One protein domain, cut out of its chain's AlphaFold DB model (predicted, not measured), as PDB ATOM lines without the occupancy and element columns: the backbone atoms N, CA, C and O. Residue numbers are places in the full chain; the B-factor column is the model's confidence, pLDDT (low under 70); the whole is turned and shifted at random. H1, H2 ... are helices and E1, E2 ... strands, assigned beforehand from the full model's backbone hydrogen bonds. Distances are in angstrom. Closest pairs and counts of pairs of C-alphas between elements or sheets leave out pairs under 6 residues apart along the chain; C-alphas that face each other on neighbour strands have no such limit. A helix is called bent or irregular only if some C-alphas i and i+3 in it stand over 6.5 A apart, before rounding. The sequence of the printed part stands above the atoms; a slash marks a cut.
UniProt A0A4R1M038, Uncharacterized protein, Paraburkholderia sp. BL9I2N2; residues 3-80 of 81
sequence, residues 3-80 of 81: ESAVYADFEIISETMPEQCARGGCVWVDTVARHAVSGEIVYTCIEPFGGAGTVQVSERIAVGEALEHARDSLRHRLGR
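This is residues 3 to 80 of the 81 residues of an uncharacterized protein of Paraburkholderia sp. BL9I2N2 (UniProt A0A4R1M038). One long helix, H1, packs on one face of a twisted sheet of four antiparallel strands, and the sheet curls round it; the other face of the sheet is bare. The strands follow one another side by side as a row of hairpins, and the two links of nine residues, 18 to 26 and 50 to 58, reach out at the same end of the long axis, while the tight turn at residues 36 to 40 lies at the other end. The printed part has 78 residues, with four named strands and one named helix in the order E1, E2, E3, E4, H1, and the sheet has the same order, E1 - E2 - E3 - E4, all antiparallel. The class is mixed, helices and strands, with 51 residues in named elements. The whole is only just compact, close to loose, with a radius of gyration of the C-alphas of 13.4 A, and it is elongated, with spans of 40 by 22 by 16 A.

E1 is residues 3 to 7, 13.5 A from first to last C-alpha, and it begins with C-alpha 3 at (87.623, -101.740, -24.092). After a tight link of 2 residues comes E2, residues 10 to 17, 22.0 A long. A short link of 9 residues leads to E3, residues 27 to 35, 26.1 A long, with C-alpha 35 at (84.385, -85.922, -27.416). A tight link of 5 residues leads to E4, residues 41 to 49, 22.6 A long. After another short link of 9 residues comes H1, residues 59 to 78, 28.6 A long, from C-alpha 59 at (90.675, -107.565, -15.728) to C-alpha 78 at (76.214, -83.082, -18.362). H1 is not bent.

The four strands form a meander, each strand the antiparallel neighbour of the one before. E1 and E2 are a hairpin with an angle of 155 degrees between their directions; N 5 and O 12 are 2.8 A apart and N 12 and O 5 are 2.8 A apart, within hydrogen-bond range. E2 and E3 are a hairpin at 159 degrees, with N 13 and O 32 at 2.8 A and N 32 and O 13 at 2.9 A, within hydrogen-bond range. E3 and E4 are a hairpin at 167 degrees, with N 31 and O 45 at 2.8 A and N 45 and O 31 at 2.9 A, within hydrogen-bond range. E1 and E4 are the edge strands, and they are apart. From edge to edge the strands' lines turn by 49 degrees and the way across the sheet turns by 50 degrees. H1 is on the sheet, with 102 pairs of C-alphas within 10 A, and the sheet curls round it; these are two layers, a helix on one face of a sheet. The closest C-alphas of E1 and H1 are those of Tyr 7 and Arg 71, 6.6 A apart. For E2 and H1 the closest are those of Ser 14 and Val 63, at 6.1 A. For E3 and H1 they are those of Val 27 and Glu 59, at 6.3 A, and for E4 and H1 those of Phe 49 and Ala 62, at 5.5 A. In H1 every O i to N i+4 pair is within hydrogen-bond range.

The two C-alphas farthest apart are those of Val 37 and Gly 53, 42.7 A. The C-alphas of the first and last printed residues, Glu 3 and Arg 80, are 27.2 A apart. The printed part has no cut and no long link. The mean pLDDT of the printed part is 85.9; residues 19 to 24 and residues 51 to 56 are under 70.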
ATOM      1  N   GLU A   3      89.002-101.845 -23.613       95.44
ATOM      2  CA  GLU A   3      87.623-101.740 -24.092       95.44
ATOM      3  C   GLU A   3      87.232-100.280 -24.328       95.44
ATOM      4  O   GLU A   3      87.862 -99.348 -23.825       95.44
ATOM      5  N   SER A   4      86.192-100.086 -25.136       94.19
ATOM      6  CA  SER A   4      85.624 -98.769 -25.405       94.19
ATOM      7  C   SER A   4      84.104 -98.819 -25.356       94.19
ATOM      8  O   SER A   4      83.494 -99.839 -25.683       94.19
ATOM      9  N   ALA A   5      83.497 -97.710 -24.951       94.31
ATOM     10  CA  ALA A   5      82.059 -97.526 -24.889       94.31
ATOM     11  C   ALA A   5      81.685 -96.106 -25.317       94.31
ATOM     12  O   ALA A   5      82.433 -95.163 -25.092       94.31
ATOM     13  N   VAL A   6      80.494 -95.938 -25.886       94.50
ATOM     14  CA  VAL A   6      79.963 -94.614 -26.237       94.50
ATOM     15  C   VAL A   6      78.923 -94.190 -25.203       94.50
ATOM     16  O   VAL A   6      78.096 -95.003 -24.778       94.50
ATOM     17  N   TYR A   7      78.968 -92.923 -24.795       93.19
ATOM     18  CA  TYR A   7      77.946 -92.279 -23.973       93.19
ATOM     19  C   TYR A   7      77.713 -90.845 -24.452       93.19
ATOM     20  O   TYR A   7      78.622 -90.016 -24.401       93.19
ATOM     21  N   ALA A   8      76.486 -90.549 -24.894       91.94
ATOM     22  CA  ALA A   8      76.168 -89.309 -25.604       91.94
ATOM     23  C   ALA A   8      77.177 -89.067 -26.749       91.94
ATOM     24  O   ALA A   8      77.439 -89.985 -27.524       91.94
ATOM     25  N   ASP A   9      77.776 -87.877 -26.819       94.56
ATOM     26  CA  ASP A   9      78.770 -87.509 -27.834       94.56
ATOM     27  C   ASP A   9      80.213 -87.876 -27.434       94.56
ATOM     28  O   ASP A   9      81.171 -87.370 -28.019       94.56
ATOM     29  N   PHE A  10      80.398 -88.725 -26.418       96.00
ATOM     30  CA  PHE A  10      81.712 -89.081 -25.880       96.00
ATOM     31  C   PHE A  10      82.041 -90.555 -26.109       96.00
ATOM     32  O   PHE A  10      81.230 -91.447 -25.857       96.00
ATOM     33  N   GLU A  11      83.273 -90.806 -26.538       97.44
ATOM     34  CA  GLU A  11      83.895 -92.125 -26.524       97.44
ATOM     35  C   GLU A  11      84.696 -92.268 -25.228       97.44
ATOM     36  O   GLU A  11      85.557 -91.441 -24.924       97.44
ATOM     37  N   ILE A  12      84.399 -93.315 -24.469       97.56
ATOM     38  CA  ILE A  12      85.090 -93.714 -23.247       97.56
ATOM     39  C   ILE A  12      85.975 -94.902 -23.602       97.56
ATOM     40  O   ILE A  12      85.499 -95.874 -24.182       97.56
ATOM     41  N   ILE A  13      87.250 -94.829 -23.256       97.19
ATOM     42  CA  ILE A  13      88.250 -95.858 -23.513       97.19
ATOM     43  C   ILE A  13      88.862 -96.223 -22.168       97.19
ATOM     44  O   ILE A  13      89.383 -95.340 -21.491       97.19
ATOM     45  N   SER A  14      88.818 -97.503 -21.811       96.38
ATOM     46  CA  SER A  14      89.385 -98.035 -20.571       96.38
ATOM     47  C   SER A  14      90.402 -99.125 -20.892       96.38
ATOM     48  O   SER A  14      90.127-100.046 -21.666       96.38
ATOM     49  N   GLU A  15      91.589 -99.027 -20.307       94.62
ATOM     50  CA  GLU A  15      92.724 -99.906 -20.577       94.62
ATOM     51  C   GLU A  15      93.382-100.352 -19.267       94.62
ATOM     52  O   GLU A  15      93.705 -99.532 -18.411       94.62
ATOM     53  N   THR A  16      93.566-101.665 -19.087       91.12
ATOM     54  CA  THR A  16      94.297-102.183 -17.926       91.12
ATOM     55  C   THR A  16      95.773-101.847 -18.053       91.12
ATOM     56  O   THR A  16      96.384-102.059 -19.103       91.12
ATOM     57  N   MET A  17      96.355-101.353 -16.964       87.81
ATOM     58  CA  MET A  17      97.776-101.059 -16.894       87.81
ATOM     59  C   MET A  17      98.537-102.213 -16.236       87.81
ATOM     60  O   MET A  17      98.101-102.724 -15.200       87.81
ATOM     61  N   PRO A  18      99.711-102.599 -16.766       72.62
ATOM     62  CA  PRO A  18     100.556-103.647 -16.195       72.62
ATOM     63  C   PRO A  18     101.336-103.181 -14.948       72.62
ATOM     64  O   PRO A  18     102.463-103.622 -14.713       72.62
ATOM     65  N   GLU A  19     100.777-102.272 -14.144       65.88
ATOM     66  CA  GLU A  19     101.433-101.795 -12.929       65.88
ATOM     67  C   GLU A  19     101.326-102.811 -11.792       65.88
ATOM     68  O   GLU A  19     100.299-103.457 -11.572       65.88
ATOM     69  N   GLN A  20     102.428-102.945 -11.051       55.25
ATOM     70  CA  GLN A  20     102.542-103.855  -9.920       55.25
ATOM     71  C   GLN A  20     101.704-103.328  -8.753       55.25
ATOM     72  O   GLN A  20     102.223-102.716  -7.821       55.25
ATOM     73  N   CYS A  21     100.404-103.614  -8.769       62.09
ATOM     74  CA  CYS A  21      99.623-103.685  -7.545       62.09
ATOM     75  C   CYS A  21     100.427-104.498  -6.532       62.09
ATOM     76  O   CYS A  21     100.716-105.674  -6.777       62.09
ATOM     77  N   ALA A  22     100.852-103.851  -5.444       52.59
ATOM     78  CA  ALA A  22     101.705-104.449  -4.433       52.59
ATOM     79  C   ALA A  22     101.098-105.795  -4.002       52.59
ATOM     80  O   ALA A  22     100.120-105.839  -3.266       52.59
ATOM     81  N   ARG A  23     101.665-106.899  -4.504       54.47
ATOM     82  CA  ARG A  23     101.248-108.278  -4.209       54.47
ATOM     83  C   ARG A  23      99.829-108.658  -4.679       54.47
ATOM     84  O   ARG A  23      99.043-109.198  -3.910       54.47
ATOM     85  N   GLY A  24      99.544-108.476  -5.972       56.00
ATOM     86  CA  GLY A  24      98.700-109.417  -6.737       56.00
ATOM     87  C   GLY A  24      97.195-109.442  -6.437       56.00
ATOM     88  O   GLY A  24      96.551-110.457  -6.700       56.00
ATOM     89  N   GLY A  25      96.639-108.356  -5.896       72.12
ATOM     90  CA  GLY A  25      95.219-108.270  -5.524       72.12
ATOM     91  C   GLY A  25      94.395-107.206  -6.252       72.12
ATOM     92  O   GLY A  25      93.205-107.098  -5.968       72.12
ATOM     93  N   CYS A  26      94.988-106.415  -7.152       81.19
ATOM     94  CA  CYS A  26      94.261-105.381  -7.888       81.19
ATOM     95  C   CYS A  26      94.706-105.234  -9.349       81.19
ATOM     96  O   CYS A  26      95.801-105.653  -9.724       81.19
ATOM     97  N   VAL A  27      93.817-104.646 -10.150       86.44
ATOM     98  CA  VAL A  27      93.989-104.270 -11.555       86.44
ATOM     99  C   VAL A  27      93.867-102.754 -11.641       86.44
ATOM    100  O   VAL A  27      92.846-102.194 -11.250       86.44
ATOM    101  N   TRP A  28      94.895-102.083 -12.150       89.38
ATOM    102  CA  TRP A  28      94.809-100.660 -12.470       89.38
ATOM    103  C   TRP A  28      94.163-100.477 -13.835       89.38
ATOM    104  O   TRP A  28      94.529-101.178 -14.781       89.38
ATOM    105  N   VAL A  29      93.231 -99.536 -13.943       92.44
ATOM    106  CA  VAL A  29      92.595 -99.186 -15.214       92.44
ATOM    107  C   VAL A  29      92.773 -97.695 -15.456       92.44
ATOM    108  O   VAL A  29      92.376 -96.876 -14.628       92.44
ATOM    109  N   ASP A  30      93.371 -97.356 -16.594       95.19
ATOM    110  CA  ASP A  30      93.394 -96.001 -17.134       95.19
ATOM    111  C   ASP A  30      92.156 -95.805 -18.007       95.19
ATOM    112  O   ASP A  30      91.890 -96.594 -18.916       95.19
ATOM    113  N   THR A  31      91.370 -94.778 -17.704       97.06
ATOM    114  CA  THR A  31      90.146 -94.446 -18.421       97.06
ATOM    115  C   THR A  31      90.185 -93.014 -18.909       97.06
ATOM    116  O   THR A  31      90.344 -92.072 -18.133       97.06
ATOM    117  N   VAL A  32      89.935 -92.838 -20.201       97.31
ATOM    118  CA  VAL A  32      89.826 -91.539 -20.862       97.31
ATOM    119  C   VAL A  32      88.460 -91.436 -21.520       97.31
ATOM    120  O   VAL A  32      88.040 -92.350 -22.223       97.31
ATOM    121  N   ALA A  33      87.777 -90.305 -21.346       96.44
ATOM    122  CA  ALA A  33      86.644 -89.946 -22.188       96.44
ATOM    123  C   ALA A  33      86.985 -88.734 -23.049       96.44
ATOM    124  O   ALA A  33      87.437 -87.697 -22.544       96.44
ATOM    125  N   ARG A  34      86.725 -88.858 -24.347       96.62
ATOM    126  CA  ARG A  34      86.939 -87.804 -25.336       96.62
ATOM    127  C   ARG A  34      85.674 -87.532 -26.129       96.62
ATOM    128  O   ARG A  34      84.897 -88.445 -26.399       96.62
ATOM    129  N   HIS A  35      85.469 -86.281 -26.514       95.06
ATOM    130  CA  HIS A  35      84.385 -85.922 -27.416       95.06
ATOM    131  C   HIS A  35      84.631 -86.564 -28.787       95.06
ATOM    132  O   HIS A  35      85.698 -86.384 -29.375       95.06
ATOM    133  N   ALA A  36      83.659 -87.321 -29.294       92.88
ATOM    134  CA  ALA A  36      83.820 -88.182 -30.463       92.88
ATOM    135  C   ALA A  36      84.143 -87.399 -31.746       92.88
ATOM    136  O   ALA A  36      84.815 -87.922 -32.631       92.88
ATOM    137  N   VAL A  37      83.692 -86.142 -31.840       92.94
ATOM    138  CA  VAL A  37      83.906 -85.295 -33.023       92.94
ATOM    139  C   VAL A  37      85.183 -84.460 -32.913       92.94
ATOM    140  O   VAL A  37      85.973 -84.434 -33.851       92.94
ATOM    141  N   SER A  38      85.398 -83.760 -31.792       94.94
ATOM    142  CA  SER A  38      86.564 -82.867 -31.647       94.94
ATOM    143  C   SER A  38      87.829 -83.581 -31.172       94.94
ATOM    144  O   SER A  38      88.917 -83.024 -31.292       94.94
ATOM    145  N   GLY A  39      87.702 -84.781 -30.604       94.06
ATOM    146  CA  GLY A  39      88.801 -85.506 -29.966       94.06
ATOM    147  C   GLY A  39      89.249 -84.917 -28.623       94.06
ATOM    148  O   GLY A  39      90.195 -85.430 -28.031       94.06
ATOM    149  N   GLU A  40      88.589 -83.865 -28.131       95.75
ATOM    150  CA  GLU A  40      88.936 -83.207 -26.869       95.75
ATOM    151  C   GLU A  40      88.714 -84.149 -25.682       95.75
ATOM    152  O   GLU A  40      87.630 -84.713 -25.524       95.75
ATOM    153  N   ILE A  41      89.734 -84.303 -24.836       94.88
ATOM    154  CA  ILE A  41      89.651 -85.107 -23.616       94.88
ATOM    155  C   ILE A  41      88.921 -84.303 -22.547       94.88
ATOM    156  O   ILE A  41      89.380 -83.245 -22.126       94.88
ATOM    157  N   VAL A  42      87.805 -84.843 -22.068       92.25
ATOM    158  CA  VAL A  42      86.979 -84.199 -21.038       92.25
ATOM    159  C   VAL A  42      87.078 -84.897 -19.689       92.25
ATOM    160  O   VAL A  42      86.745 -84.309 -18.661       92.25
ATOM    161  N   TYR A  43      87.533 -86.148 -19.668       90.69
ATOM    162  CA  TYR A  43      87.692 -86.951 -18.464       90.69
ATOM    163  C   TYR A  43      88.914 -87.852 -18.608       90.69
ATOM    164  O   TYR A  43      89.122 -88.456 -19.656       90.69
ATOM    165  N   THR A  44      89.694 -87.944 -17.540       94.94
ATOM    166  CA  THR A  44      90.768 -88.920 -17.377       94.94
ATOM    167  C   THR A  44      90.766 -89.370 -15.923       94.94
ATOM    168  O   THR A  44      90.546 -88.551 -15.024       94.94
ATOM    169  N   CYS A  45      90.947 -90.665 -15.697       94.00
ATOM    170  CA  CYS A  45      91.037 -91.260 -14.375       94.00
ATOM    171  C   CYS A  45      91.890 -92.521 -14.453       94.00
ATOM    172  O   CYS A  45      91.674 -93.354 -15.327       94.00
ATOM    173  N   ILE A  46      92.819 -92.664 -13.513       91.88
ATOM    174  CA  ILE A  46      93.540 -93.910 -13.273       91.88
ATOM    175  C   ILE A  46      93.122 -94.377 -11.888       91.88
ATOM    176  O   ILE A  46      93.351 -93.669 -10.903       91.88
ATOM    177  N   GLU A  47      92.499 -95.547 -11.804       88.38
ATOM    178  CA  GLU A  47      91.966 -96.052 -10.541       88.38
ATOM    179  C   GLU A  47      92.252 -97.552 -10.346       88.38
ATOM    180  O   GLU A  47      92.294 -98.320 -11.318       88.38
ATOM    181  N   PRO A  48      92.513 -97.986  -9.098       87.94
ATOM    182  CA  PRO A  48      92.752 -99.384  -8.788       87.94
ATOM    183  C   PRO A  48      91.438-100.117  -8.498       87.94
ATOM    184  O   PRO A  48      90.660 -99.704  -7.640       87.94
ATOM    185  N   PHE A  49      91.251-101.277  -9.121       86.56
ATOM    186  CA  PHE A  49      90.146-102.195  -8.849       86.56
ATOM    187  C   PHE A  49      90.664-103.454  -8.163       86.56
ATOM    188  O   PHE A  49      91.453-104.209  -8.729       86.56
ATOM    189  N   GLY A  50      90.240-103.692  -6.926       77.94
ATOM    190  CA  GLY A  50      90.651-104.862  -6.153       77.94
ATOM    191  C   GLY A  50      90.552-104.644  -4.651       77.94
ATOM    192  O   GLY A  50      90.727-103.536  -4.149       77.94
ATOM    193  N   GLY A  51      90.237-105.715  -3.925       58.75
ATOM    194  CA  GLY A  51      90.056-105.675  -2.478       58.75
ATOM    195  C   GLY A  51      91.353-105.952  -1.725       58.75
ATOM    196  O   GLY A  51      92.117-106.848  -2.087       58.75
ATOM    197  N   ALA A  52      91.559-105.248  -0.612       55.16
ATOM    198  CA  ALA A  52      92.519-105.649   0.406       55.16
ATOM    199  C   ALA A  52      92.121-107.026   0.976       55.16
ATOM    200  O   ALA A  52      91.357-107.111   1.933       55.16
ATOM    201  N   GLY A  53      92.614-108.116   0.381       54.97
ATOM    202  CA  GLY A  53      92.709-109.396   1.079       54.97
ATOM    203  C   GLY A  53      92.372-110.671   0.317       54.97
ATOM    204  O   GLY A  53      93.088-111.636   0.546       54.97
ATOM    205  N   THR A  54      91.340-110.768  -0.531       51.81
ATOM    206  CA  THR A  54      90.872-112.135  -0.898       51.81
ATOM    207  C   THR A  54      90.130-112.343  -2.219       51.81
ATOM    208  O   THR A  54      89.849-113.495  -2.540       51.81
ATOM    209  N   VAL A  55      89.847-111.323  -3.035       57.50
ATOM    210  CA  VAL A  55      89.186-111.552  -4.335       57.50
ATOM    211  C   VAL A  55      90.043-110.977  -5.449       57.50
ATOM    212  O   VAL A  55      90.169-109.763  -5.575       57.50
ATOM    213  N   GLN A  56      90.638-111.862  -6.253       63.12
ATOM    214  CA  GLN A  56      91.227-111.466  -7.526       63.12
ATOM    215  C   GLN A  56      90.105-110.923  -8.413       63.12
ATOM    216  O   GLN A  56      89.269-111.680  -8.907       63.12
ATOM    217  N   VAL A  57      90.063-109.605  -8.583       74.38
ATOM    218  CA  VAL A  57      89.192-108.976  -9.572       74.38
ATOM    219  C   VAL A  57      89.766-109.297 -10.945       74.38
ATOM    220  O   VAL A  57      90.939-109.044 -11.215       74.38
ATOM    221  N   SER A  58      88.955-109.905 -11.810       84.56
ATOM    222  CA  SER A  58      89.375-110.146 -13.192       84.56
ATOM    223  C   SER A  58      89.523-108.821 -13.938       84.56
ATOM    224  O   SER A  58      88.726-107.906 -13.725       84.56
ATOM    225  N   GLU A  59      90.479-108.743 -14.867       87.12
ATOM    226  CA  GLU A  59      90.675-107.565 -15.728       87.12
ATOM    227  C   GLU A  59      89.372-107.097 -16.389       87.12
ATOM    228  O   GLU A  59      89.098-105.904 -16.456       87.12
ATOM    229  N   ARG A  60      88.526-108.044 -16.810       89.12
ATOM    230  CA  ARG A  60      87.233-107.756 -17.435       89.12
ATOM    231  C   ARG A  60      86.254-107.053 -16.496       89.12
ATOM    232  O   ARG A  60      85.537-106.163 -16.937       89.12
ATOM    233  N   ILE A  61      86.204-107.459 -15.227       89.31
ATOM    234  CA  ILE A  61      85.337-106.814 -14.231       89.31
ATOM    235  C   ILE A  61      85.850-105.402 -13.945       89.31
ATOM    236  O   ILE A  61      85.068-104.465 -14.023       89.31
ATOM    237  N   ALA A  62      87.158-105.249 -13.717       91.00
ATOM    238  CA  ALA A  62      87.779-103.949 -13.464       91.00
ATOM    239  C   ALA A  62      87.512-102.946 -14.598       91.00
ATOM    240  O   ALA A  62      87.111-101.813 -14.355       91.00
ATOM    241  N   VAL A  63      87.682-103.373 -15.853       92.81
ATOM    242  CA  VAL A  63      87.396-102.530 -17.022       92.81
ATOM    243  C   VAL A  63      85.910-102.171 -17.106       92.81
ATOM    244  O   VAL A  63      85.581-101.019 -17.375       92.81
ATOM    245  N   GLY A  64      85.009-103.120 -16.834       93.50
ATOM    246  CA  GLY A  64      83.570-102.858 -16.801       93.50
ATOM    247  C   GLY A  64      83.168-101.831 -15.737       93.50
ATOM    248  O   GLY A  64      82.406-100.914 -16.033       93.50
ATOM    249  N   GLU A  65      83.714-101.945 -14.524       93.25
ATOM    250  CA  GLU A  65      83.476-100.985 -13.438       93.25
ATOM    251  C   GLU A  65      84.024 -99.591 -13.786       93.25
ATOM    252  O   GLU A  65      83.315 -98.598 -13.623       93.25
ATOM    253  N   ALA A  66      85.226 -99.510 -14.367       94.69
ATOM    254  CA  ALA A  66      85.819 -98.249 -14.821       94.69
ATOM    255  C   ALA A  66      84.966 -97.533 -15.882       94.69
ATOM    256  O   ALA A  66      84.777 -96.313 -15.830       94.69
ATOM    257  N   LEU A  67      84.404 -98.290 -16.831       95.56
ATOM    258  CA  LEU A  67      83.503 -97.749 -17.850       95.56
ATOM    259  C   LEU A  67      82.229 -97.166 -17.224       95.56
ATOM    260  O   LEU A  67      81.801 -96.077 -17.616       95.56
ATOM    261  N   GLU A  68      81.633 -97.847 -16.244       94.94
ATOM    262  CA  GLU A  68      80.450 -97.343 -15.533       94.94
ATOM    263  C   GLU A  68      80.773 -96.103 -14.685       94.94
ATOM    264  O   GLU A  68      80.043 -95.113 -14.753       94.94
ATOM    265  N   HIS A  69      81.908 -96.075 -13.977       94.62
ATOM    266  CA  HIS A  69      82.362 -94.890 -13.232       94.62
ATOM    267  C   HIS A  69      82.560 -93.668 -14.142       94.62
ATOM    268  O   HIS A  69      82.155 -92.546 -13.803       94.62
ATOM    269  N   ALA A  70      83.145 -93.869 -15.325       94.88
ATOM    270  CA  ALA A  70      83.321 -92.810 -16.310       94.88
ATOM    271  C   ALA A  70      81.977 -92.321 -16.876       94.88
ATOM    272  O   ALA A  70      81.759 -91.109 -16.980       94.88
ATOM    273  N   ARG A  71      81.045 -93.235 -17.182       94.81
ATOM    274  CA  ARG A  71      79.674 -92.895 -17.607       94.81
ATOM    275  C   ARG A  71      78.950 -92.073 -16.556       94.81
ATOM    276  O   ARG A  71      78.369 -91.038 -16.881       94.81
ATOM    277  N   ASP A  72      79.026 -92.489 -15.299       94.31
ATOM    278  CA  ASP A  72      78.428 -91.765 -14.189       94.31
ATOM    279  C   ASP A  72      79.041 -90.381 -14.033       94.31
ATOM    280  O   ASP A  72      78.310 -89.394 -13.917       94.31
ATOM    281  N   SER A  73      80.365 -90.267 -14.110       92.62
ATOM    282  CA  SER A  73      81.059 -88.978 -14.071       92.62
ATOM    283  C   SER A  73      80.603 -88.042 -15.192       92.62
ATOM    284  O   SER A  73      80.339 -86.861 -14.944       92.62
ATOM    285  N   LEU A  74      80.452 -88.552 -16.418       91.94
ATOM    286  CA  LEU A  74      79.934 -87.778 -17.548       91.94
ATOM    287  C   LEU A  74      78.472 -87.381 -17.341       91.94
ATOM    288  O   LEU A  74      78.138 -86.210 -17.507       91.94
ATOM    289  N   ARG A  75      77.612 -88.308 -16.910       93.25
ATOM    290  CA  ARG A  75      76.200 -88.042 -16.609       93.25
ATOM    291  C   ARG A  75      76.044 -86.908 -15.598       93.25
ATOM    292  O   ARG A  75      75.273 -85.981 -15.836       93.25
ATOM    293  N   HIS A  76      76.811 -86.936 -14.506       90.31
ATOM    294  CA  HIS A  76      76.788 -85.877 -13.493       90.31
ATOM    295  C   HIS A  76      77.286 -84.530 -14.030       90.31
ATOM    296  O   HIS A  76      76.769 -83.486 -13.636       90.31
ATOM    297  N   ARG A  77      78.283 -84.525 -14.923       87.12
ATOM    298  CA  ARG A  77      78.806 -83.293 -15.536       87.12
ATOM    299  C   ARG A  77      77.836 -82.688 -16.549       87.12
ATOM    300  O   ARG A  77      77.695 -81.469 -16.585       87.12
ATOM    301  N   LEU A  78      77.171 -83.521 -17.347       86.75
ATOM    302  CA  LEU A  78      76.214 -83.082 -18.362       86.75
ATOM    303  C   LEU A  78      74.873 -82.664 -17.750       86.75
ATOM    304  O   LEU A  78      74.303 -81.675 -18.190       86.75
ATOM    305  N   GLY A  79      74.401 -83.358 -16.711       82.06
ATOM    306  CA  GLY A  79      73.149 -83.031 -16.016       82.06
ATOM    307  C   GLY A  79      73.224 -81.824 -15.072       82.06
ATOM    308  O   GLY A  79      72.207 -81.427 -14.516       82.06
ATOM    309  N   ARG A  80      74.416 -81.250 -14.859       70.88
ATOM    310  CA  ARG A  80      74.623 -80.001 -14.100       70.88
ATOM    311  C   ARG A  80      74.566 -78.737 -14.974       70.88
ATOM    312  O   ARG A  80      74.891 -77.660 -14.478       70.88
TER     313      ARG A  80